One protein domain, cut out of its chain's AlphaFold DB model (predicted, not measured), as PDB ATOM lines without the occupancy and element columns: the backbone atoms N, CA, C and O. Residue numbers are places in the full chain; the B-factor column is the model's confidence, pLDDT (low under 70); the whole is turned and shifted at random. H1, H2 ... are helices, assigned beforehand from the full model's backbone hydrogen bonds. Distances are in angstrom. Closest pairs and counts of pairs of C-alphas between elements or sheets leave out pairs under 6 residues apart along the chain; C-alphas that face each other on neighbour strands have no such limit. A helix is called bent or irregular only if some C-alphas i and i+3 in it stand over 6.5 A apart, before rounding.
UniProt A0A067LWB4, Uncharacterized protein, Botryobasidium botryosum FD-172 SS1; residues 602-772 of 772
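AT A GLANCE: This is residues 602 to 772 of the 772 residues of an uncharacterized protein of Botryobasidium botryosum FD-172 SS1 (UniProt A0A067LWB4). A helical hairpin of H6 and H7 makes the core, crossed by H2 and H4; the long helix H5 packs across H4, away from the hairpin. H3 packs on H2, and the last turn of H1 meets H7; residues 603 to 607, before H1, stick out. The printed part has 171 residues with seven named helices, H1 to H7 in chain order, and no named strand: the class is all helix. The whole is compact, with a radius of gyration of the C-alphas of 16.6 A, and spans 54 by 39 by 26 A.

HOW THE PARTS SIT: H1, residues 608 to 621, touches the hub H7, residues 752 to 769, with residues 620 to 621 alone, about perpendicular at 75 degrees; the closest C-alphas, of Leu 621 and Phe 757, are 5.7 A apart. H2, residues 639 to 650, also touches H7, Val 642 to Ala 755 at 6.4 A, at a steep tilt of 60 degrees, the same way. H3, residues 656 to 666, touches H2, Met 663 to Thr 644 at 7.1 A, at a steep tilt of 57 degrees, opposite ways. H4, residues 669 to 678, touches H7, Leu 675 to Phe 765 at 6.9 A, about perpendicular at 85 degrees. H5, residues 689 to 715, touches H4 with residues 699 to 703 alone, Ile 699 to Val 677 at 6.4 A, about perpendicular at 78 degrees; H5 and H7 are apart. H6, residues 736 to 746, and H7 are a hairpin: they touch, Leu 743 to Ala 754 at 5.5 A, at a shallow tilt of 21 degrees, opposite ways. The distances given here for helices that touch are between their closest C-alphas. Every O i to N i+4 pair is within hydrogen-bond range in H1, H3 and H4; the counts are 6 of 8 in H2, 21 of 23 in H5, 6 of 7 in H6 and 12 of 14 in H7.

IN THESE COORDINATES: H1 begins at C-alpha 608 (579.167, 217.049, 860.984) and is 20.3 A long. H2 is 17.0 A, H3 15.0 A, H4 14.1 A and H6 15.3 A. H5 is 39.8 A, with a kink of 26 degrees near residue 696, and is irregular: C-alphas 690 and 693 are 7.9 A apart. H7 is 24.7 A, with a kink of 33 degrees near residue 761, and ends at C-alpha 769 (603.914, 212.485, 837.279).

THE WHOLE: The C-alphas farthest apart, of Asp 603 and Gln 716, are 55.1 A apart. The printed part has no cut. The links H1 to H2 and H5 to H6 are long. Mean pLDDT of the printed part is 81.7; 39 residues are under 70, among them 602 to 607 and 631 to 654.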
ATOM      1  N   GLN A 602     569.225 208.427 855.085       57.09
ATOM      2  CA  GLN A 602     569.847 208.817 856.343       57.09
ATOM      3  C   GLN A 602     569.068 209.989 856.928       57.09
ATOM      4  O   GLN A 602     569.311 211.138 856.579       57.09
ATOM      5  N   ASP A 603     568.161 209.673 857.847       52.94
ATOM      6  CA  ASP A 603     567.485 210.640 858.717       52.94
ATOM      7  C   ASP A 603     568.296 210.929 860.000       52.94
ATOM      8  O   ASP A 603     567.726 211.319 861.013       52.94
ATOM      9  N   THR A 604     569.621 210.724 860.010       58.47
ATOM     10  CA  THR A 604     570.473 211.076 861.164       58.47
ATOM     11  C   THR A 604     571.196 212.404 860.901       58.47
ATOM     12  O   THR A 604     572.245 212.389 860.256       58.47
ATOM     13  N   PRO A 605     570.652 213.549 861.356       55.97
ATOM     14  CA  PRO A 605     571.177 214.891 861.076       55.97
ATOM     15  C   PRO A 605     572.512 215.266 861.753       55.97
ATOM     16  O   PRO A 605     572.972 216.379 861.532       55.97
ATOM     17  N   ASP A 606     573.153 214.387 862.530       58.09
ATOM     18  CA  ASP A 606     574.220 214.791 863.471       58.09
ATOM     19  C   ASP A 606     575.673 214.462 863.069       58.09
ATOM     20  O   ASP A 606     576.589 214.698 863.853       58.09
ATOM     21  N   ASP A 607     575.943 213.976 861.857       66.56
ATOM     22  CA  ASP A 607     577.325 213.681 861.433       66.56
ATOM     23  C   ASP A 607     577.976 214.885 860.726       66.56
ATOM     24  O   ASP A 607     578.020 214.962 859.495       66.56
ATOM     25  N   GLY A 608     578.485 215.850 861.503       72.38
ATOM     26  CA  GLY A 608     579.167 217.049 860.984       72.38
ATOM     27  C   GLY A 608     580.293 216.741 859.981       72.38
ATOM     28  O   GLY A 608     580.406 217.413 858.958       72.38
ATOM     29  N   CYS A 609     581.030 215.644 860.188       67.25
ATOM     30  CA  CYS A 609     582.065 215.145 859.271       67.25
ATOM     31  C   CYS A 609     581.581 214.910 857.836       67.25
ATOM     32  O   CYS A 609     582.317 215.141 856.876       67.25
ATOM     33  N   ALA A 610     580.347 214.429 857.667       72.31
ATOM     34  CA  ALA A 610     579.820 214.111 856.345       72.31
ATOM     35  C   ALA A 610     579.497 215.382 855.545       72.31
ATOM     36  O   ALA A 610     579.640 215.387 854.321       72.31
ATOM     37  N   ALA A 611     579.083 216.456 856.224       82.56
ATOM     38  CA  ALA A 611     578.802 217.737 855.588       82.56
ATOM     39  C   ALA A 611     580.084 218.379 855.039       82.56
ATOM     40  O   ALA A 611     580.074 218.869 853.909       82.56
ATOM     41  N   ASP A 612     581.188 218.296 855.787       84.62
ATOM     42  CA  ASP A 612     582.482 218.845 855.373       84.62
ATOM     43  C   ASP A 612     583.061 218.095 854.165       84.62
ATOM     44  O   ASP A 612     583.491 218.721 853.196       84.62
ATOM     45  N   ALA A 613     582.997 216.759 854.165       82.75
ATOM     46  CA  ALA A 613     583.464 215.942 853.043       82.75
ATOM     47  C   ALA A 613     582.675 216.204 851.750       82.75
ATOM     48  O   ALA A 613     583.242 216.315 850.659       82.75
ATOM     49  N   VAL A 614     581.351 216.330 851.877       86.19
ATOM     50  CA  VAL A 614     580.473 216.712 850.769       86.19
ATOM     51  C   VAL A 614     580.816 218.113 850.278       86.19
ATOM     52  O   VAL A 614     581.011 218.285 849.078       86.19
ATOM     53  N   ALA A 615     580.916 219.096 851.174       90.31
ATOM     54  CA  ALA A 615     581.220 220.476 850.808       90.31
ATOM     55  C   ALA A 615     582.580 220.587 850.106       90.31
ATOM     56  O   ALA A 615     582.706 221.315 849.120       90.31
ATOM     57  N   TYR A 616     583.573 219.819 850.561       90.06
ATOM     58  CA  TYR A 616     584.879 219.724 849.919       90.06
ATOM     59  C   TYR A 616     584.773 219.180 848.489       90.06
ATOM     60  O   TYR A 616     585.260 219.807 847.548       90.06
ATOM     61  N   LEU A 617     584.078 218.055 848.297       86.69
ATOM     62  CA  LEU A 617     583.902 217.456 846.973       86.69
ATOM     63  C   LEU A 617     583.059 218.328 846.040       86.69
ATOM     64  O   LEU A 617     583.411 218.480 844.874       86.69
ATOM     65  N   GLU A 618     581.988 218.949 846.531       91.88
ATOM     66  CA  GLU A 618     581.218 219.942 845.773       91.88
ATOM     67  C   GLU A 618     582.087 221.150 845.388       91.88
ATOM     68  O   GLU A 618     581.955 221.674 844.279       91.88
ATOM     69  N   GLY A 619     583.021 221.550 846.258       93.38
ATOM     70  CA  GLY A 619     584.041 222.565 845.990       93.38
ATOM     71  C   GLY A 619     584.999 222.157 844.869       93.38
ATOM     72  O   GLY A 619     585.157 222.911 843.902       93.38
ATOM     73  N   ILE A 620     585.564 220.944 844.940       88.44
ATOM     74  CA  ILE A 620     586.409 220.379 843.874       88.44
ATOM     75  C   ILE A 620     585.635 220.338 842.563       88.44
ATOM     76  O   ILE A 620     586.155 220.754 841.534       88.44
ATOM     77  N   LEU A 621     584.396 219.852 842.574       88.50
ATOM     78  CA  LEU A 621     583.590 219.637 841.373       88.50
ATOM     79  C   LEU A 621     582.999 220.931 840.799       88.50
ATOM     80  O   LEU A 621     582.738 221.021 839.598       88.50
ATOM     81  N   GLY A 622     582.782 221.941 841.642       90.75
ATOM     82  CA  GLY A 622     582.032 223.150 841.306       90.75
ATOM     83  C   GLY A 622     580.548 222.895 841.018       90.75
ATOM     84  O   GLY A 622     579.923 223.709 840.337       90.75
ATOM     85  N   ILE A 623     579.991 221.775 841.484       91.00
ATOM     86  CA  ILE A 623     578.571 221.425 841.358       91.00
ATOM     87  C   ILE A 623     578.048 220.910 842.694       91.00
ATOM     88  O   ILE A 623     578.788 220.288 843.451       91.00
ATOM     89  N   LYS A 624     576.762 221.152 842.963       92.38
ATOM     90  CA  LYS A 624     576.076 220.540 844.101       92.38
ATOM     91  C   LYS A 624     575.640 219.134 843.732       92.38
ATOM     92  O   LYS A 624     574.970 218.964 842.712       92.38
ATOM     93  N   LEU A 625     576.001 218.162 844.558       86.44
ATOM     94  CA  LEU A 625     575.625 216.776 844.352       86.44
ATOM     95  C   LEU A 625     574.143 216.615 844.664       86.44
ATOM     96  O   LEU A 625     573.648 217.051 845.705       86.44
ATOM     97  N   ARG A 626     573.412 215.954 843.770       88.06
ATOM     98  CA  ARG A 626     571.971 215.755 843.952       88.06
ATOM     99  C   ARG A 626     571.665 214.874 845.161       88.06
ATOM    100  O   ARG A 626     570.628 215.050 845.800       88.06
ATOM    101  N   ILE A 627     572.551 213.922 845.463       82.44
ATOM    102  CA  ILE A 627     572.395 212.989 846.583       82.44
ATOM    103  C   ILE A 627     573.727 212.834 847.330       82.44
ATOM    104  O   ILE A 627     574.432 211.834 847.157       82.44
ATOM    105  N   PRO A 628     574.086 213.814 848.175       78.31
ATOM    106  CA  PRO A 628     575.412 213.872 848.784       78.31
ATOM    107  C   PRO A 628     575.729 212.702 849.719       78.31
ATOM    108  O   PRO A 628     576.864 212.239 849.784       78.31
ATOM    109  N   HIS A 629     574.718 212.145 850.392       74.56
ATOM    110  CA  HIS A 629     574.905 211.038 851.334       74.56
ATOM    111  C   HIS A 629     575.365 209.726 850.669       74.56
ATOM    112  O   HIS A 629     575.774 208.802 851.367       74.56
ATOM    113  N   LEU A 630     575.336 209.619 849.333       71.00
ATOM    114  CA  LEU A 630     575.862 208.449 848.615       71.00
ATOM    115  C   LEU A 630     577.381 208.453 848.503       71.00
ATOM    116  O   LEU A 630     577.991 207.386 848.446       71.00
ATOM    117  N   VAL A 631     577.984 209.642 848.551       67.31
ATOM    118  CA  VAL A 631     579.434 209.819 848.655       67.31
ATOM    119  C   VAL A 631     579.996 209.119 849.882       67.31
ATOM    120  O   VAL A 631     581.034 208.472 849.795       67.31
ATOM    121  N   ARG A 632     579.236 209.127 850.981       62.94
ATOM    122  CA  ARG A 632     579.584 208.477 852.249       62.94
ATOM    123  C   ARG A 632     579.772 206.958 852.142       62.94
ATOM    124  O   ARG A 632     580.442 206.369 852.978       62.94
ATOM    125  N   ARG A 633     579.118 206.300 851.178       61.59
ATOM    126  CA  ARG A 633     578.872 204.845 851.223       61.59
ATOM    127  C   ARG A 633     579.361 204.082 850.001       61.59
ATOM    128  O   ARG A 633     579.195 202.863 849.942       61.59
ATOM    129  N   ALA A 634     579.872 204.776 848.991       56.38
ATOM    130  CA  ALA A 634     580.181 204.118 847.739       56.38
ATOM    131  C   ALA A 634     581.335 203.135 847.914       56.38
ATOM    132  O   ALA A 634     582.355 203.466 848.495       56.38
ATOM    133  N   LEU A 635     581.134 201.919 847.407       49.66
ATOM    134  CA  LEU A 635     582.081 200.800 847.397       49.66
ATOM    135  C   LEU A 635     582.085 200.111 846.024       49.66
ATOM    136  O   LEU A 635     582.137 198.889 845.931       49.66
ATOM    137  N   LEU A 636     581.992 200.869 844.925       52.19
ATOM    138  CA  LEU A 636     581.898 200.275 843.587       52.19
ATOM    139  C   LEU A 636     582.897 200.865 842.590       52.19
ATOM    140  O   LEU A 636     583.132 202.066 842.521       52.19
ATOM    141  N   SER A 637     583.457 199.972 841.775       52.66
ATOM    142  CA  SER A 637     584.493 200.204 840.763       52.66
ATOM    143  C   SER A 637     583.970 200.978 839.531       52.66
ATOM    144  O   SER A 637     583.781 200.396 838.461       52.66
ATOM    145  N   PHE A 638     583.769 202.294 839.638       56.44
ATOM    146  CA  PHE A 638     583.432 203.164 838.488       56.44
ATOM    147  C   PHE A 638     584.650 203.796 837.804       56.44
ATOM    148  O   PHE A 638     584.561 204.271 836.670       56.44
ATOM    149  N   TYR A 639     585.803 203.762 838.472       58.12
ATOM    150  CA  TYR A 639     587.039 204.394 838.016       58.12
ATOM    151  C   TYR A 639     587.481 203.957 836.610       58.12
ATOM    152  O   TYR A 639     587.991 204.768 835.836       58.12
ATOM    153  N   THR A 640     587.242 202.694 836.240       59.88
ATOM    154  CA  THR A 640     587.658 202.134 834.946       59.88
ATOM    155  C   THR A 640     587.035 202.875 833.765       59.88
ATOM    156  O   THR A 640     587.755 203.229 832.838       59.88
ATOM    157  N   VAL A 641     585.735 203.186 833.819       61.88
ATOM    158  CA  VAL A 641     584.999 203.821 832.707       61.88
ATOM    159  C   VAL A 641     585.509 205.232 832.445       61.88
ATOM    160  O   VAL A 641     585.764 205.599 831.297       61.88
ATOM    161  N   VAL A 642     585.698 206.010 833.512       65.56
ATOM    162  CA  VAL A 642     586.144 207.402 833.397       65.56
ATOM    163  C   VAL A 642     587.615 207.472 832.987       65.56
ATOM    164  O   VAL A 642     587.964 208.245 832.098       65.56
ATOM    165  N   SER A 643     588.453 206.579 833.523       65.44
ATOM    166  CA  SER A 643     589.869 206.476 833.150       65.44
ATOM    167  C   SER A 643     590.073 206.135 831.671       65.44
ATOM    168  O   SER A 643     590.903 206.760 831.008       65.44
ATOM    169  N   THR A 644     589.302 205.188 831.116       64.62
ATOM    170  CA  THR A 644     589.403 204.846 829.684       64.62
ATOM    171  C   THR A 644     588.961 206.015 828.807       64.62
ATOM    172  O   THR A 644     589.677 206.374 827.868       64.62
ATOM    173  N   ARG A 645     587.852 206.679 829.175       67.38
ATOM    174  CA  ARG A 645     587.337 207.876 828.489       67.38
ATOM    175  C   ARG A 645     588.292 209.071 828.555       67.38
ATOM    176  O   ARG A 645     588.177 209.976 827.731       67.38
ATOM    177  N   TYR A 646     589.225 209.086 829.500       67.56
ATOM    178  CA  TYR A 646     590.251 210.115 829.598       67.56
ATOM    179  C   TYR A 646     591.529 209.787 828.818       67.56
ATOM    180  O   TYR A 646     592.009 210.630 828.060       67.56
ATOM    181  N   LEU A 647     592.080 208.573 828.950       65.50
ATOM    182  CA  LEU A 647     593.306 208.191 828.230       65.50
ATOM    183  C   LEU A 647     593.178 208.321 826.716       65.50
ATOM    184  O   LEU A 647     594.112 208.677 825.994       65.50
ATOM    185  N   ALA A 648     591.965 208.075 826.271       59.75
ATOM    186  CA  ALA A 648     591.358 208.628 825.094       59.75
ATOM    187  C   ALA A 648     591.877 209.970 824.548       59.75
ATOM    188  O   ALA A 648     592.324 210.076 823.405       59.75
ATOM    189  N   ARG A 649     591.712 211.022 825.354       65.88
ATOM    190  CA  ARG A 649     591.908 212.423 825.002       65.88
ATOM    191  C   ARG A 649     593.396 212.717 824.835       65.88
ATOM    192  O   ARG A 649     593.765 213.493 823.964       65.88
ATOM    193  N   PHE A 650     594.242 212.040 825.611       62.53
ATOM    194  CA  PHE A 650     595.667 212.360 825.737       62.53
ATOM    195  C   PHE A 650     596.571 211.718 824.697       62.53
ATOM    196  O   PHE A 650     597.685 212.179 824.470       62.53
ATOM    197  N   SER A 651     596.136 210.631 824.077       56.62
ATOM    198  CA  SER A 651     597.110 209.694 823.532       56.62
ATOM    199  C   SER A 651     597.335 209.777 822.014       56.62
ATOM    200  O   SER A 651     598.236 209.115 821.502       56.62
ATOM    201  N   GLY A 652     596.587 210.606 821.275       59.78
ATOM    202  CA  GLY A 652     596.836 210.822 819.838       59.78
ATOM    203  C   GLY A 652     596.790 209.539 818.988       59.78
ATOM    204  O   GLY A 652     597.526 209.427 818.013       59.78
ATOM    205  N   ALA A 653     595.932 208.580 819.365       56.91
ATOM    206  CA  ALA A 653     595.813 207.224 818.804       56.91
ATOM    207  C   ALA A 653     597.018 206.290 819.079       56.91
ATOM    208  O   ALA A 653     597.666 205.792 818.152       56.91
ATOM    209  N   PRO A 654     597.316 205.978 820.349       56.47
ATOM    210  CA  PRO A 654     598.363 205.033 820.706       56.47
ATOM    211  C   PRO A 654     597.968 203.610 820.288       56.47
ATOM    212  O   PRO A 654     596.803 203.266 820.113       56.47
ATOM    213  N   ASN A 655     598.963 202.739 820.167       71.44
ATOM    214  CA  ASN A 655     598.746 201.299 820.055       71.44
ATOM    215  C   ASN A 655     597.899 200.798 821.259       71.44
ATOM    216  O   ASN A 655     598.236 201.176 822.385       71.44
ATOM    217  N   PRO A 656     596.868 199.945 821.069       71.44
ATOM    218  CA  PRO A 656     596.072 199.370 822.160       71.44
ATOM    219  C   PRO A 656     596.902 198.823 823.320       71.44
ATOM    220  O   PRO A 656     596.616 199.123 824.472       71.44
ATOM    221  N   ALA A 657     598.022 198.155 823.032       77.69
ATOM    222  CA  ALA A 657     598.917 197.632 824.062       77.69
ATOM    223  C   ALA A 657     599.524 198.731 824.957       77.69
ATOM    224  O   ALA A 657     599.764 198.504 826.143       77.69
ATOM    225  N   LYS A 658     599.776 199.930 824.411       80.38
ATOM    226  CA  LYS A 658     600.244 201.082 825.196       80.38
ATOM    227  C   LYS A 658     599.128 201.633 826.081       80.38
ATOM    228  O   LYS A 658     599.415 201.959 827.227       80.38
ATOM    229  N   LEU A 659     597.881 201.688 825.594       76.31
ATOM    230  CA  LEU A 659     596.748 202.070 826.444       76.31
ATOM    231  C   LEU A 659     596.507 201.068 827.551       76.31
ATOM    232  O   LEU A 659     596.325 201.494 828.676       76.31
ATOM    233  N   THR A 660     596.535 199.764 827.277       80.00
ATOM    234  CA  THR A 660     596.347 198.757 828.327       80.00
ATOM    235  C   THR A 660     597.405 198.900 829.418       80.00
ATOM    236  O   THR A 660     597.075 198.859 830.600       80.00
ATOM    237  N   ARG A 661     598.671 199.136 829.042       84.12
ATOM    238  CA  ARG A 661     599.745 199.407 830.012       84.12
ATOM    239  C   ARG A 661     599.486 200.683 830.803       84.12
ATOM    240  O   ARG A 661     599.570 200.652 832.023       84.12
ATOM    241  N   LEU A 662     599.134 201.771 830.122       84.06
ATOM    242  CA  LEU A 662     598.867 203.052 830.765       84.06
ATOM    243  C   LEU A 662     597.631 202.988 831.677       84.06
ATOM    244  O   LEU A 662     597.688 203.474 832.797       84.06
ATOM    245  N   MET A 663     596.557 202.315 831.256       82.75
ATOM    246  CA  MET A 663     595.392 202.000 832.090       82.75
ATOM    247  C   MET A 663     595.811 201.194 833.318       82.75
ATOM    248  O   MET A 663     595.377 201.513 834.416       82.75
ATOM    249  N   GLY A 664     596.676 200.189 833.149       85.38
ATOM    250  CA  GLY A 664     597.220 199.407 834.258       85.38
ATOM    251  C   GLY A 664     597.996 200.260 835.263       85.38
ATOM    252  O   GLY A 664     597.839 200.065 836.465       85.38
ATOM    253  N   SER A 665     598.772 201.241 834.792       86.56
ATOM    254  CA  SER A 665     599.453 202.218 835.652       86.56
ATOM    255  C   SER A 665     598.463 203.151 836.356       86.56
ATOM    256  O   SER A 665     598.543 203.323 837.563       86.56
ATOM    257  N   ILE A 666     597.484 203.696 835.632       86.44
ATOM    258  CA  ILE A 666     596.450 204.601 836.162       86.44
ATOM    259  C   ILE A 666     595.556 203.921 837.203       86.44
ATOM    260  O   ILE A 666     595.109 204.559 838.153       86.44
ATOM    261  N   GLN A 667     595.272 202.633 837.012       85.31
ATOM    262  CA  GLN A 667     594.452 201.813 837.905       85.31
ATOM    263  C   GLN A 667     595.263 201.113 838.988       85.31
ATOM    264  O   GLN A 667     594.685 200.379 839.793       85.31
ATOM    265  N   ASN A 668     596.580 201.303 839.027       89.19
ATOM    266  CA  ASN A 668     597.396 200.735 840.080       89.19
ATOM    267  C   ASN A 668     596.938 201.303 841.432       89.19
ATOM    268  O   ASN A 668     596.789 202.515 841.581       89.19
ATOM    269  N   ARG A 669     596.731 200.426 842.422       88.56
ATOM    270  CA  ARG A 669     596.321 200.831 843.774       88.56
ATOM    271  C   ARG A 669     597.267 201.870 844.372       88.56
ATOM    272  O   ARG A 669     596.795 202.842 844.942       88.56
ATOM    273  N   LYS A 670     598.583 201.717 844.174       91.44
ATOM    274  CA  LYS A 670     599.584 202.680 844.654       91.44
ATOM    275  C   LYS A 670     599.396 204.058 844.025       91.44
ATOM    276  O   LYS A 670     599.487 205.069 844.706       91.44
ATOM    277  N   THR A 671     599.100 204.093 842.728       92.44
ATOM    278  CA  THR A 671     598.845 205.334 841.988       92.44
ATOM    279  C   THR A 671     597.563 206.010 842.456       92.44
ATOM    280  O   THR A 671     597.532 207.226 842.602       92.44
ATOM    281  N   LEU A 672     596.519 205.230 842.736       90.88
ATOM    282  CA  LEU A 672     595.246 205.736 843.244       90.88
ATOM    283  C   LEU A 672     595.335 206.230 844.691       90.88
ATOM    284  O   LEU A 672     594.720 207.238 845.027       90.88
ATOM    285  N   ALA A 673     596.137 205.573 845.524       91.00
ATOM    286  CA  ALA A 673     596.432 206.027 846.875       91.00
ATOM    287  C   ALA A 673     597.271 207.321 846.864       91.00
ATOM    288  O   ALA A 673     596.911 208.287 847.532       91.00
ATOM    289  N   ALA A 674     598.295 207.411 846.009       93.88
ATOM    290  CA  ALA A 674     599.063 208.644 845.811       93.88
ATOM    291  C   ALA A 674     598.193 209.805 845.298       93.88
ATOM    292  O   ALA A 674     598.299 210.928 845.784       93.88
ATOM    293  N   LEU A 675     597.282 209.529 844.359       93.62
ATOM    294  CA  LEU A 675     596.288 210.496 843.893       93.62
ATOM    295  C   LEU A 675     595.368 210.957 845.035       93.62
ATOM    296  O   LEU A 675     595.062 212.140 845.120       93.62
ATOM    297  N   SER A 676     594.955 210.049 845.923       92.06
ATOM    298  CA  SER A 676     594.157 210.393 847.106       92.06
ATOM    299  C   SER A 676     594.884 211.350 848.049       92.06
ATOM    300  O   SER A 676     594.262 212.253 848.608       92.06
ATOM    301  N   VAL A 677     596.191 211.152 848.239       93.56
ATOM    302  CA  VAL A 677     597.016 212.055 849.049       93.56
ATOM    303  C   VAL A 677     597.163 213.406 848.351       93.56
ATOM    304  O   VAL A 677     596.891 214.436 848.956       93.56
ATOM    305  N   ASN A 678     597.480 213.402 847.054       94.69
ATOM    306  CA  ASN A 678     597.654 214.617 846.257       94.69
ATOM    307  C   ASN A 678     596.382 215.477 846.164       94.69
ATOM    308  O   ASN A 678     596.477 216.696 846.132       94.69
ATOM    309  N   ALA A 679     595.207 214.852 846.084       93.56
ATOM    310  CA  ALA A 679     593.914 215.536 846.011       93.56
ATOM    311  C   ALA A 679     593.313 215.841 847.400       93.56
ATOM    312  O   ALA A 679     592.129 216.176 847.493       93.56
ATOM    313  N   HIS A 680     594.088 215.662 848.479       93.50
ATOM    314  CA  HIS A 680     593.660 215.863 849.872       93.50
ATOM    315  C   HIS A 680     592.380 215.102 850.256       93.50
ATOM    316  O   HIS A 680     591.647 215.477 851.160       93.50
ATOM    317  N   LEU A 681     592.087 213.989 849.578       90.00
ATOM    318  CA  LEU A 681     590.878 213.211 849.855       90.00
ATOM    319  C   LEU A 681     590.935 212.508 851.214       90.00
ATOM    320  O   LEU A 681     589.896 212.200 851.787       90.00
ATOM    321  N   HIS A 682     592.136 212.246 851.720       88.44
ATOM    322  CA  HIS A 682     592.351 211.616 853.019       88.44
ATOM    323  C   HIS A 682     591.907 212.489 854.197       88.44
ATOM    324  O   HIS A 682     591.480 211.939 855.203       88.44
ATOM    325  N   ASP A 683     591.920 213.817 854.042       89.19
ATOM    326  CA  ASP A 683     591.459 214.762 855.068       89.19
ATOM    327  C   ASP A 683     589.928 214.737 855.240       89.19
ATOM    328  O   ASP A 683     589.385 215.237 856.223       89.19
ATOM    329  N   HIS A 684     589.216 214.163 854.263       84.19
ATOM    330  CA  HIS A 684     587.764 214.270 854.143       84.19
ATOM    331  C   HIS A 684     587.044 212.918 854.041       84.19
ATOM    332  O   HIS A 684     585.845 212.844 854.307       84.19
ATOM    333  N   ILE A 685     587.729 211.843 853.642       79.38
ATOM    334  CA  ILE A 685     587.128 210.516 853.473       79.38
ATOM    335  C   ILE A 685     587.569 209.606 854.618       79.38
ATOM    336  O   ILE A 685     588.696 209.116 854.645       79.38
ATOM    337  N   PHE A 686     586.635 209.349 855.532       69.81
ATOM    338  CA  PHE A 686     586.843 208.492 856.695       69.81
ATOM    339  C   PHE A 686     586.997 207.021 856.304       69.81
ATOM    340  O   PHE A 686     586.222 206.478 855.510       69.81
ATOM    341  N   THR A 687     587.990 206.379 856.909       68.06
ATOM    342  CA  THR A 687     588.153 204.924 856.952       68.06
ATOM    343  C   THR A 687     587.737 204.398 858.320       68.06
ATOM    344  O   THR A 687     587.481 205.185 859.226       68.06
ATOM    345  N   ASP A 688     587.615 203.079 858.454       71.00
ATOM    346  CA  ASP A 688     587.329 202.448 859.745       71.00
ATOM    347  C   ASP A 688     588.422 202.815 860.769       71.00
ATOM    348  O   ASP A 688     589.596 202.909 860.398       71.00
ATOM    349  N   GLU A 689     588.047 203.014 862.038       70.69
ATOM    350  CA  GLU A 689     588.957 203.483 863.106       70.69
ATOM    351  C   GLU A 689     590.159 202.538 863.297       70.69
ATOM    352  O   GLU A 689     591.235 202.947 863.723       70.69
ATOM    353  N   ALA A 690     589.994 201.261 862.939       67.94
ATOM    354  CA  ALA A 690     591.033 200.239 863.042       67.94
ATOM    355  C   ALA A 690     592.236 200.451 862.097       67.94
ATOM    356  O   ALA A 690     593.274 199.833 862.325       67.94
ATOM    357  N   ASP A 691     592.109 201.306 861.073       76.81
ATOM    358  CA  ASP A 691     593.130 201.521 860.036       76.81
ATOM    359  C   ASP A 691     593.767 202.933 860.089       76.81
ATOM    360  O   ASP A 691     594.523 203.297 859.185       76.81
ATOM    361  N   GLU A 692     593.464 203.761 861.100       82.12
ATOM    362  CA  GLU A 692     593.901 205.171 861.133       82.12
ATOM    363  C   GLU A 692     595.421 205.341 861.243       82.12
ATOM    364  O   GLU A 692     595.996 206.097 860.462       82.12
ATOM    365  N   ASP A 693     596.085 204.598 862.133       85.81
ATOM    366  CA  ASP A 693     597.537 204.718 862.338       85.81
ATOM    367  C   ASP A 693     598.329 204.345 861.068       85.81
ATOM    368  O   ASP A 693     599.234 205.071 860.651       85.81
ATOM    369  N   GLU A 694     597.961 203.237 860.409       84.12
ATOM    370  CA  GLU A 694     598.603 202.798 859.159       84.12
ATOM    371  C   GLU A 694     598.352 203.790 858.018       84.12
ATOM    372  O   GLU A 694     599.234 204.049 857.190       84.12
ATOM    373  N   ARG A 695     597.141 204.356 857.963       85.62
ATOM    374  CA  ARG A 695     596.773 205.375 856.979       85.62
ATOM    375  C   ARG A 695     597.606 206.639 857.174       85.62
ATOM    376  O   ARG A 695     598.135 207.160 856.192       85.62
ATOM    377  N   ASP A 696     597.720 207.128 858.402       88.81
ATOM    378  CA  ASP A 696     598.404 208.382 858.710       88.81
ATOM    379  C   ASP A 696     599.921 208.258 858.493       88.81
ATOM    380  O   ASP A 696     600.526 209.136 857.868       88.81
ATOM    381  N   GLU A 697     600.527 207.128 858.882       89.69
ATOM    382  CA  GLU A 697     601.924 206.814 858.546       89.69
ATOM    383  C   GLU A 697     602.145 206.827 857.024       89.69
ATOM    384  O   GLU A 697     603.097 207.435 856.520       89.69
ATOM    385  N   TYR A 698     601.224 206.217 856.274       87.94
ATOM    386  CA  TYR A 698     601.285 206.187 854.818       87.94
ATOM    387  C   TYR A 698     601.141 207.575 854.180       87.94
ATOM    388  O   TYR A 698     601.888 207.896 853.251       87.94
ATOM    389  N   ILE A 699     600.214 208.410 854.661       91.31
ATOM    390  CA  ILE A 699     600.023 209.785 854.174       91.31
ATOM    391  C   ILE A 699     601.316 210.582 854.348       91.31
ATOM    392  O   ILE A 699     601.782 211.206 853.390       91.31
ATOM    393  N   VAL A 700     601.926 210.512 855.534       93.19
ATOM    394  CA  VAL A 700     603.185 211.207 855.832       93.19
ATOM    395  C   VAL A 700     604.305 210.714 854.917       93.19
ATOM    396  O   VAL A 700     604.994 211.529 854.299       93.19
ATOM    397  N   ALA A 701     604.460 209.396 854.758       92.69
ATOM    398  CA  ALA A 701     605.458 208.824 853.855       92.69
ATOM    399  C   ALA A 701     605.254 209.293 852.401       92.69
ATOM    400  O   ALA A 701     606.200 209.719 851.738       92.69
ATOM    401  N   MET A 702     604.008 209.295 851.919       93.69
ATOM    402  CA  MET A 702     603.658 209.724 850.564       93.69
ATOM    403  C   MET A 702     603.967 211.205 850.323       93.69
ATOM    404  O   MET A 702     604.521 211.550 849.279       93.69
ATOM    405  N   GLN A 703     603.658 212.074 851.292       95.00
ATOM    406  CA  GLN A 703     603.960 213.508 851.228       95.00
ATOM    407  C   GLN A 703     605.472 213.774 851.224       95.00
ATOM    408  O   GLN A 703     605.952 214.589 850.430       95.00
ATOM    409  N   ILE A 704     606.240 213.054 852.052       95.25
ATOM    410  CA  ILE A 704     607.708 213.143 852.071       95.25
ATOM    411  C   ILE A 704     608.280 212.726 850.712       95.25
ATOM    412  O   ILE A 704     609.067 213.469 850.119       95.25
ATOM    413  N   SER A 705     607.854 211.579 850.182       95.25
ATOM    414  CA  SER A 705     608.331 211.072 848.892       95.25
ATOM    415  C   SER A 705     607.927 211.979 847.727       95.25
ATOM    416  O   SER A 705     608.717 212.185 846.800       95.25
ATOM    417  N   GLN A 706     606.743 212.602 847.784       95.56
ATOM    418  CA  GLN A 706     606.321 213.613 846.815       95.56
ATOM    419  C   GLN A 706     607.239 214.841 846.841       95.56
ATOM    420  O   GLN A 706     607.723 215.264 845.787       95.56
ATOM    421  N   ALA A 707     607.505 215.395 848.029       96.19
ATOM    422  CA  ALA A 707     608.362 216.566 848.199       96.19
ATOM    423  C   ALA A 707     609.788 216.296 847.695       96.19
ATOM    424  O   ALA A 707     610.324 217.076 846.908       96.19
ATOM    425  N   GLN A 708     610.360 215.142 848.052       96.19
ATOM    426  CA  GLN A 708     611.679 214.719 847.575       96.19
ATOM    427  C   GLN A 708     611.724 214.564 846.050       96.19
ATOM    428  O   GLN A 708     612.690 214.978 845.406       96.19
ATOM    429  N   ALA A 709     610.683 213.984 845.445       95.56
ATOM    430  CA  ALA A 709     610.628 213.797 843.999       95.56
ATOM    431  C   ALA A 709     610.503 215.118 843.228       95.56
ATOM    432  O   ALA A 709     611.062 215.221 842.130       95.56
ATOM    433  N   LEU A 710     609.793 216.105 843.785       95.81
ATOM    434  CA  LEU A 710     609.696 217.460 843.239       95.81
ATOM    435  C   LEU A 710     611.026 218.212 843.373       95.81
ATOM    436  O   LEU A 710     611.513 218.744 842.378       95.81
ATOM    437  N   GLU A 711     611.656 218.178 844.550       97.12
ATOM    438  CA  GLU A 711     612.949 218.830 844.794       97.12
ATOM    439  C   GLU A 711     614.054 218.245 843.897       97.12
ATOM    440  O   GLU A 711     614.831 218.973 843.281       97.12
ATOM    441  N   GLU A 712     614.104 216.917 843.749       96.50
ATOM    442  CA  GLU A 712     615.054 216.256 842.850       96.50
ATOM    443  C   GLU A 712     614.805 216.616 841.380       96.50
ATOM    444  O   GLU A 712     615.746 216.764 840.600       96.50
ATOM    445  N   ALA A 713     613.539 216.723 840.976       96.44
ATOM    446  CA  ALA A 713     613.168 217.099 839.619       96.44
ATOM    447  C   ALA A 713     613.599 218.530 839.290       96.44
ATOM    448  O   ALA A 713     614.192 218.751 838.233       96.44
ATOM    449  N   GLU A 714     613.382 219.458 840.223       97.31
ATOM    450  CA  GLU A 714     613.856 220.836 840.131       97.31
ATOM    451  C   GLU A 714     615.387 220.890 840.062       97.31
ATOM    452  O   GLU A 714     615.945 221.456 839.121       97.31
ATOM    453  N   ARG A 715     616.072 220.201 840.984       97.81
ATOM    454  CA  ARG A 715     617.541 220.144 841.043       97.81
ATOM    455  C   ARG A 715     618.168 219.604 839.759       97.81
ATOM    456  O   ARG A 715     619.236 220.054 839.351       97.81
ATOM    457  N   GLN A 716     617.518 218.630 839.124       97.31
ATOM    458  CA  GLN A 716     617.997 217.986 837.901       97.31
ATOM    459  C   GLN A 716     617.438 218.616 836.613       97.31
ATOM    460  O   GLN A 716     617.782 218.153 835.525       97.31
ATOM    461  N   GLY A 717     616.565 219.628 836.701       95.88
ATOM    462  CA  GLY A 717     615.906 220.228 835.537       95.88
ATOM    463  C   GLY A 717     615.092 219.224 834.705       95.88
ATOM    464  O   GLY A 717     615.031 219.340 833.480       95.88
ATOM    465  N   ARG A 718     614.500 218.207 835.346       95.31
ATOM    466  CA  ARG A 718     613.678 217.173 834.689       95.31
ATOM    467  C   ARG A 718     612.273 217.122 835.277       95.31
ATOM    468  O   ARG A 718     611.981 217.776 836.266       95.31
ATOM    469  N   ARG A 719     611.399 216.292 834.703       91.69
ATOM    470  CA  ARG A 719     610.083 216.021 835.299       91.69
ATOM    471  C   ARG A 719     610.186 215.173 836.580       91.69
ATOM    472  O   ARG A 719     611.097 214.333 836.682       91.69
ATOM    473  N   PRO A 720     609.249 215.353 837.531       94.94
ATOM    474  CA  PRO A 720     609.086 214.473 838.687       94.94
ATOM    475  C   PRO A 720     608.918 213.013 838.266       94.94
ATOM    476  O   PRO A 720     608.297 212.713 837.249       94.94
ATOM    477  N   ARG A 721     609.515 212.096 839.033       93.06
ATOM    478  CA  ARG A 721     609.306 210.648 838.857       93.06
ATOM    479  C   ARG A 721     608.061 210.213 839.633       93.06
ATOM    480  O   ARG A 721     607.606 210.928 840.522       93.06
ATOM    481  N   MET A 722     607.546 209.026 839.318       94.19
ATOM    482  CA  MET A 722     606.463 208.378 840.066       94.19
ATOM    483  C   MET A 722     606.941 208.003 841.477       94.19
ATOM    484  O   MET A 722     607.499 206.931 841.694       94.19
ATOM    485  N   TYR A 723     606.755 208.913 842.430       94.62
ATOM    486  CA  TYR A 723     607.308 208.816 843.784       94.62
ATOM    487  C   TYR A 723     606.695 207.694 844.634       94.62
ATOM    488  O   TYR A 723     607.305 207.237 845.589       94.62
ATOM    489  N   TRP A 724     605.519 207.199 844.256       93.69
ATOM    490  CA  TRP A 724     604.818 206.117 844.952       93.69
ATOM    491  C   TRP A 724     605.296 204.706 844.568       93.69
ATOM    492  O   TRP A 724     604.827 203.724 845.143       93.69
ATOM    493  N   GLU A 725     606.176 204.551 843.568       92.19
ATOM    494  CA  GLU A 725     606.649 203.217 843.160       92.19
ATOM    495  C   GLU A 725     607.535 202.561 844.229       92.19
ATOM    496  O   GLU A 725     607.449 201.342 844.415       92.19
ATOM    497  N   SER A 726     608.326 203.365 844.949       88.25
ATOM    498  CA  SER A 726     609.222 202.928 846.029       88.25
ATOM    499  C   SER A 726     608.501 202.594 847.331       88.25
ATOM    500  O   SER A 726     609.048 201.855 848.145       88.25
ATOM    501  N   GLU A 727     607.280 203.091 847.516       88.75
ATOM    502  CA  GLU A 727     606.562 202.954 848.781       88.75
ATOM    503  C   GLU A 727     605.935 201.566 848.925       88.75
ATOM    504  O   GLU A 727     605.228 201.070 848.035       88.75
ATOM    505  N   ASN A 728     606.186 200.918 850.062       82.94
ATOM    506  CA  ASN A 728     605.582 199.637 850.406       82.94
ATOM    507  C   ASN A 728     604.198 199.878 851.009       82.94
ATOM    508  O   ASN A 728     604.052 200.039 852.211       82.94
ATOM    509  N   LEU A 729     603.176 199.900 850.155       68.88
ATOM    510  CA  LEU A 729     601.793 199.983 850.616       68.88
ATOM    511  C   LEU A 729     601.318 198.682 851.264       68.88
ATOM    512  O   LEU A 729     601.321 197.627 850.617       68.88
ATOM    513  N   HIS A 730     600.788 198.801 852.481       68.56
ATOM    514  CA  HIS A 730     599.798 197.871 853.011       68.56
ATOM    515  C   HIS A 730     598.440 198.095 852.304       68.56
ATOM    516  O   HIS A 730     598.154 199.154 851.750       68.56
ATOM    517  N   ASN A 731     597.649 197.030 852.171       63.62
ATOM    518  CA  ASN A 731     596.671 196.829 851.086       63.62
ATOM    519  C   ASN A 731     595.354 197.648 851.159       63.62
ATOM    520  O   ASN A 731     594.455 197.359 850.362       63.62
ATOM    521  N   THR A 732     595.189 198.595 852.085       65.12
ATOM    522  CA  THR A 732     593.853 199.007 852.570       65.12
ATOM    523  C   THR A 732     593.361 200.389 852.118       65.12
ATOM    524  O   THR A 732     592.163 200.527 851.869       65.12
ATOM    525  N   PHE A 733     594.222 201.393 851.912       74.62
ATOM    526  CA  PHE A 733     593.757 202.765 851.635       74.62
ATOM    527  C   PHE A 733     593.590 203.093 850.132       74.62
ATOM    528  O   PHE A 733     594.552 203.422 849.439       74.62
ATOM    529  N   GLU A 734     592.357 203.027 849.606       79.19
ATOM    530  CA  GLU A 734     592.038 203.383 848.205       79.19
ATOM    531  C   GLU A 734     590.646 204.056 848.050       79.19
ATOM    532  O   GLU A 734     589.727 203.462 847.475       79.19
ATOM    533  N   PRO A 735     590.445 205.308 848.512       82.06
ATOM    534  CA  PRO A 735     589.125 205.956 848.486       82.06
ATOM    535  C   PRO A 735     588.705 206.466 847.096       82.06
ATOM    536  O   PRO A 735     587.525 206.728 846.855       82.06
ATOM    537  N   VAL A 736     589.637 206.557 846.140       86.56
ATOM    538  CA  VAL A 736     589.363 207.121 844.809       86.56
ATOM    539  C   VAL A 736     588.364 206.277 844.016       86.56
ATOM    540  O   VAL A 736     587.382 206.815 843.510       86.56
ATOM    541  N   ARG A 737     588.556 204.954 843.879       83.62
ATOM    542  CA  ARG A 737     587.608 204.139 843.084       83.62
ATOM    543  C   ARG A 737     586.179 204.192 843.621       83.62
ATOM    544  O   ARG A 737     585.280 204.377 842.795       83.62
ATOM    545  N   PRO A 738     585.957 204.033 844.939       81.06
ATOM    546  CA  PRO A 738     584.627 204.183 845.491       81.06
ATOM    547  C   PRO A 738     584.034 205.579 845.273       81.06
ATOM    548  O   PRO A 738     582.873 205.670 844.873       81.06
ATOM    549  N   LEU A 739     584.830 206.651 845.396       85.81
ATOM    550  CA  LEU A 739     584.383 208.021 845.123       85.81
ATOM    551  C   LEU A 739     583.782 208.173 843.716       85.81
ATOM    552  O   LEU A 739     582.686 208.707 843.569       85.81
ATOM    553  N   PHE A 740     584.430 207.635 842.678       85.94
ATOM    554  CA  PHE A 740     583.882 207.679 841.313       85.94
ATOM    555  C   PHE A 740     582.492 207.038 841.205       85.94
ATOM    556  O   PHE A 740     581.658 207.500 840.424       85.94
ATOM    557  N   GLY A 741     582.233 205.981 841.979       81.50
ATOM    558  CA  GLY A 741     580.928 205.327 841.986       81.50
ATOM    559  C   GLY A 741     579.871 206.110 842.724       81.50
ATOM    560  O   GLY A 741     578.744 206.221 842.250       81.50
ATOM    561  N   ALA A 742     580.265 206.729 843.827       82.94
ATOM    562  CA  ALA A 742     579.445 207.679 844.552       82.94
ATOM    563  C   ALA A 742     578.983 208.830 843.665       82.94
ATOM    564  O   ALA A 742     577.784 209.085 843.571       82.94
ATOM    565  N   LEU A 743     579.928 209.474 842.976       88.25
ATOM    566  CA  LEU A 743     579.645 210.600 842.092       88.25
ATOM    567  C   LEU A 743     578.655 210.202 841.000       88.25
ATOM    568  O   LEU A 743     577.655 210.885 840.795       88.25
ATOM    569  N   ALA A 744     578.873 209.049 840.368       86.12
ATOM    570  CA  ALA A 744     577.969 208.576 839.334       86.12
ATOM    571  C   ALA A 744     576.563 208.266 839.871       86.12
ATOM    572  O   ALA A 744     575.580 208.707 839.284       86.12
ATOM    573  N   ILE A 745     576.431 207.547 840.992       84.88
ATOM    574  CA  ILE A 745     575.110 207.221 841.561       84.88
ATOM    575  C   ILE A 745     574.398 208.486 842.058       84.88
ATOM    576  O   ILE A 745     573.194 208.626 841.834       84.88
ATOM    577  N   SER A 746     575.126 209.422 842.676       85.75
ATOM    578  CA  SER A 746     574.558 210.680 843.169       85.75
ATOM    579  C   SER A 746     573.889 211.487 842.054       85.75
ATOM    580  O   SER A 746     572.804 212.023 842.261       85.75
ATOM    581  N   GLU A 747     574.440 211.435 840.841       89.25
ATOM    582  CA  GLU A 747     573.929 212.127 839.657       89.25
ATOM    583  C   GLU A 747     573.039 211.242 838.767       89.25
ATOM    584  O   GLU A 747     572.966 211.423 837.550       89.25
ATOM    585  N   GLY A 748     572.356 210.249 839.346       86.50
ATOM    586  CA  GLY A 748     571.418 209.396 838.604       86.50
ATOM    587  C   GLY A 748     572.099 208.535 837.538       86.50
ATOM    588  O   GLY A 748     571.555 208.335 836.452       86.50
ATOM    589  N   LEU A 749     573.301 208.044 837.844       85.94
ATOM    590  CA  LEU A 749     574.199 207.317 836.943       85.94
ATOM    591  C   LEU A 749     574.746 208.159 835.775       85.94
ATOM    592  O   LEU A 749     575.261 207.591 834.805       85.94
ATOM    593  N   SER A 750     574.680 209.494 835.858       86.00
ATOM    594  CA  SER A 750     575.460 210.366 834.973       86.00
ATOM    595  C   SER A 750     576.946 210.299 835.325       86.00
ATOM    596  O   SER A 750     577.331 210.246 836.489       86.00
ATOM    597  N   LEU A 751     577.809 210.337 834.309       84.31
ATOM    598  CA  LEU A 751     579.261 210.385 834.494       84.31
ATOM    599  C   LEU A 751     579.805 211.819 834.541       84.31
ATOM    600  O   LEU A 751     581.019 211.984 834.567       84.31
ATOM    601  N   ASP A 752     578.953 212.846 834.534       87.25
ATOM    602  CA  ASP A 752     579.402 214.238 834.418       87.25
ATOM    603  C   ASP A 752     580.161 214.713 835.665       87.25
ATOM    604  O   ASP A 752     581.258 215.251 835.536       87.25
ATOM    605  N   ALA A 753     579.650 214.435 836.871       88.38
ATOM    606  CA  ALA A 753     580.364 214.730 838.121       88.38
ATOM    607  C   ALA A 753     581.693 213.970 838.204       88.38
ATOM    608  O   ALA A 753     582.740 214.535 838.504       88.38
ATOM    609  N   ALA A 754     581.658 212.683 837.864       87.88
ATOM    610  CA  ALA A 754     582.835 211.832 837.840       87.88
ATOM    611  C   ALA A 754     583.888 212.333 836.829       87.88
ATOM    612  O   ALA A 754     585.077 212.357 837.135       87.88
ATOM    613  N   ALA A 755     583.461 212.782 835.646       85.62
ATOM    614  CA  ALA A 755     584.330 213.399 834.649       85.62
ATOM    615  C   ALA A 755     584.880 214.752 835.125       85.62
ATOM    616  O   ALA A 755     586.048 215.030 834.883       85.62
ATOM    617  N   GLY A 756     584.086 215.552 835.843       89.69
ATOM    618  CA  GLY A 756     584.531 216.808 836.452       89.69
ATOM    619  C   GLY A 756     585.637 216.602 837.489       89.69
ATOM    620  O   GLY A 756     586.654 217.290 837.429       89.69
ATOM    621  N   PHE A 757     585.482 215.618 838.383       90.62
ATOM    622  CA  PHE A 757     586.536 215.229 839.331       90.62
ATOM    623  C   PHE A 757     587.782 214.746 838.589       90.62
ATOM    624  O   PHE A 757     588.900 215.152 838.899       90.62
ATOM    625  N   PHE A 758     587.577 213.907 837.569       89.06
ATOM    626  CA  PHE A 758     588.663 213.407 836.744       89.06
ATOM    627  C   PHE A 758     589.458 214.566 836.131       89.06
ATOM    628  O   PHE A 758     590.656 214.670 836.379       89.06
ATOM    629  N   ASP A 759     588.787 215.454 835.391       88.12
ATOM    630  CA  ASP A 759     589.380 216.581 834.661       88.12
ATOM    631  C   ASP A 759     590.122 217.577 835.581       88.12
ATOM    632  O   ASP A 759     591.090 218.194 835.138       88.12
ATOM    633  N   ARG A 760     589.718 217.713 836.854       91.88
ATOM    634  CA  ARG A 760     590.325 218.658 837.811       91.88
ATOM    635  C   ARG A 760     591.448 218.070 838.659       91.88
ATOM    636  O   ARG A 760     592.458 218.735 838.827       91.88
ATOM    637  N   GLU A 761     591.305 216.840 839.142       93.31
ATOM    638  CA  GLU A 761     592.274 216.251 840.081       93.31
ATOM    639  C   GLU A 761     593.173 215.218 839.405       93.31
ATOM    640  O   GLU A 761     594.397 215.206 839.550       93.31
ATOM    641  N   VAL A 762     592.568 214.349 838.602       90.56
ATOM    642  CA  VAL A 762     593.247 213.180 838.041       90.56
ATOM    643  C   VAL A 762     594.120 213.565 836.846       90.56
ATOM    644  O   VAL A 762     595.240 213.072 836.691       90.56
ATOM    645  N   VAL A 763     593.638 214.486 836.010       89.06
ATOM    646  CA  VAL A 763     594.355 214.978 834.824       89.06
ATOM    647  C   VAL A 763     595.639 215.714 835.179       89.06
ATOM    648  O   VAL A 763     596.687 215.328 834.647       89.06
ATOM    649  N   PRO A 764     595.629 216.726 836.070       92.94
ATOM    650  CA  PRO A 764     596.863 217.403 836.445       92.94
ATOM    651  C   PRO A 764     597.846 216.461 837.133       92.94
ATOM    652  O   PRO A 764     599.033 216.500 836.816       92.94
ATOM    653  N   PHE A 765     597.362 215.554 837.989       93.56
ATOM    654  CA  PHE A 765     598.204 214.543 838.626       93.56
ATOM    655  C   PHE A 765     598.954 213.694 837.589       93.56
ATOM    656  O   PHE A 765     600.183 213.579 837.631       93.56
ATOM    657  N   PHE A 766     598.249 213.159 836.587       90.25
ATOM    658  CA  PHE A 766     598.891 212.354 835.550       90.25
ATOM    659  C   PHE A 766     599.816 213.151 834.635       90.25
ATOM    660  O   PHE A 766     600.879 212.649 834.263       90.25
ATOM    661  N   ASN A 767     599.465 214.392 834.307       89.19
ATOM    662  CA  ASN A 767     600.327 215.253 833.498       89.19
ATOM    663  C   ASN A 767     601.634 215.606 834.212       89.19
ATOM    664  O   ASN A 767     602.672 215.715 833.559       89.19
ATOM    665  N   THR A 768     601.596 215.732 835.537       92.94
ATOM    666  CA  THR A 768     602.778 216.028 836.350       92.94
ATOM    667  C   THR A 768     603.688 214.811 836.510       92.94
ATOM    668  O   THR A 768     604.902 214.940 836.354       92.94
ATOM    669  N   PHE A 769     603.125 213.633 836.804       92.00
ATOM    670  CA  PHE A 769     603.914 212.485 837.279       92.00
ATOM    671  C   PHE A 769     604.021 211.299 836.304       92.00
ATOM    672  O   PHE A 769     604.871 210.433 836.501       92.00
ATOM    673  N   LEU A 770     603.168 211.219 835.275       84.12
ATOM    674  CA  LEU A 770     603.033 210.038 834.404       84.12
ATOM    675  C   LEU A 770     603.152 210.343 832.902       84.12
ATOM    676  O   LEU A 770     603.391 209.422 832.116       84.12
ATOM    677  N   ALA A 771     602.998 211.602 832.480       75.38
ATOM    678  CA  ALA A 771     603.153 211.980 831.080       75.38
ATOM    679  C   ALA A 771     604.622 211.819 830.620       75.38
ATOM    680  O   ALA A 771     605.513 212.402 831.250       75.38
ATOM    681  N   PRO A 772     604.878 211.058 829.534       59.81
ATOM    682  CA  PRO A 772     606.225 210.831 829.011       59.81
ATOM    683  C   PRO A 772     606.919 212.105 828.513       59.81
ATOM    684  O   PRO A 772     606.231 213.123 828.232       59.81
TER     685      PRO A 772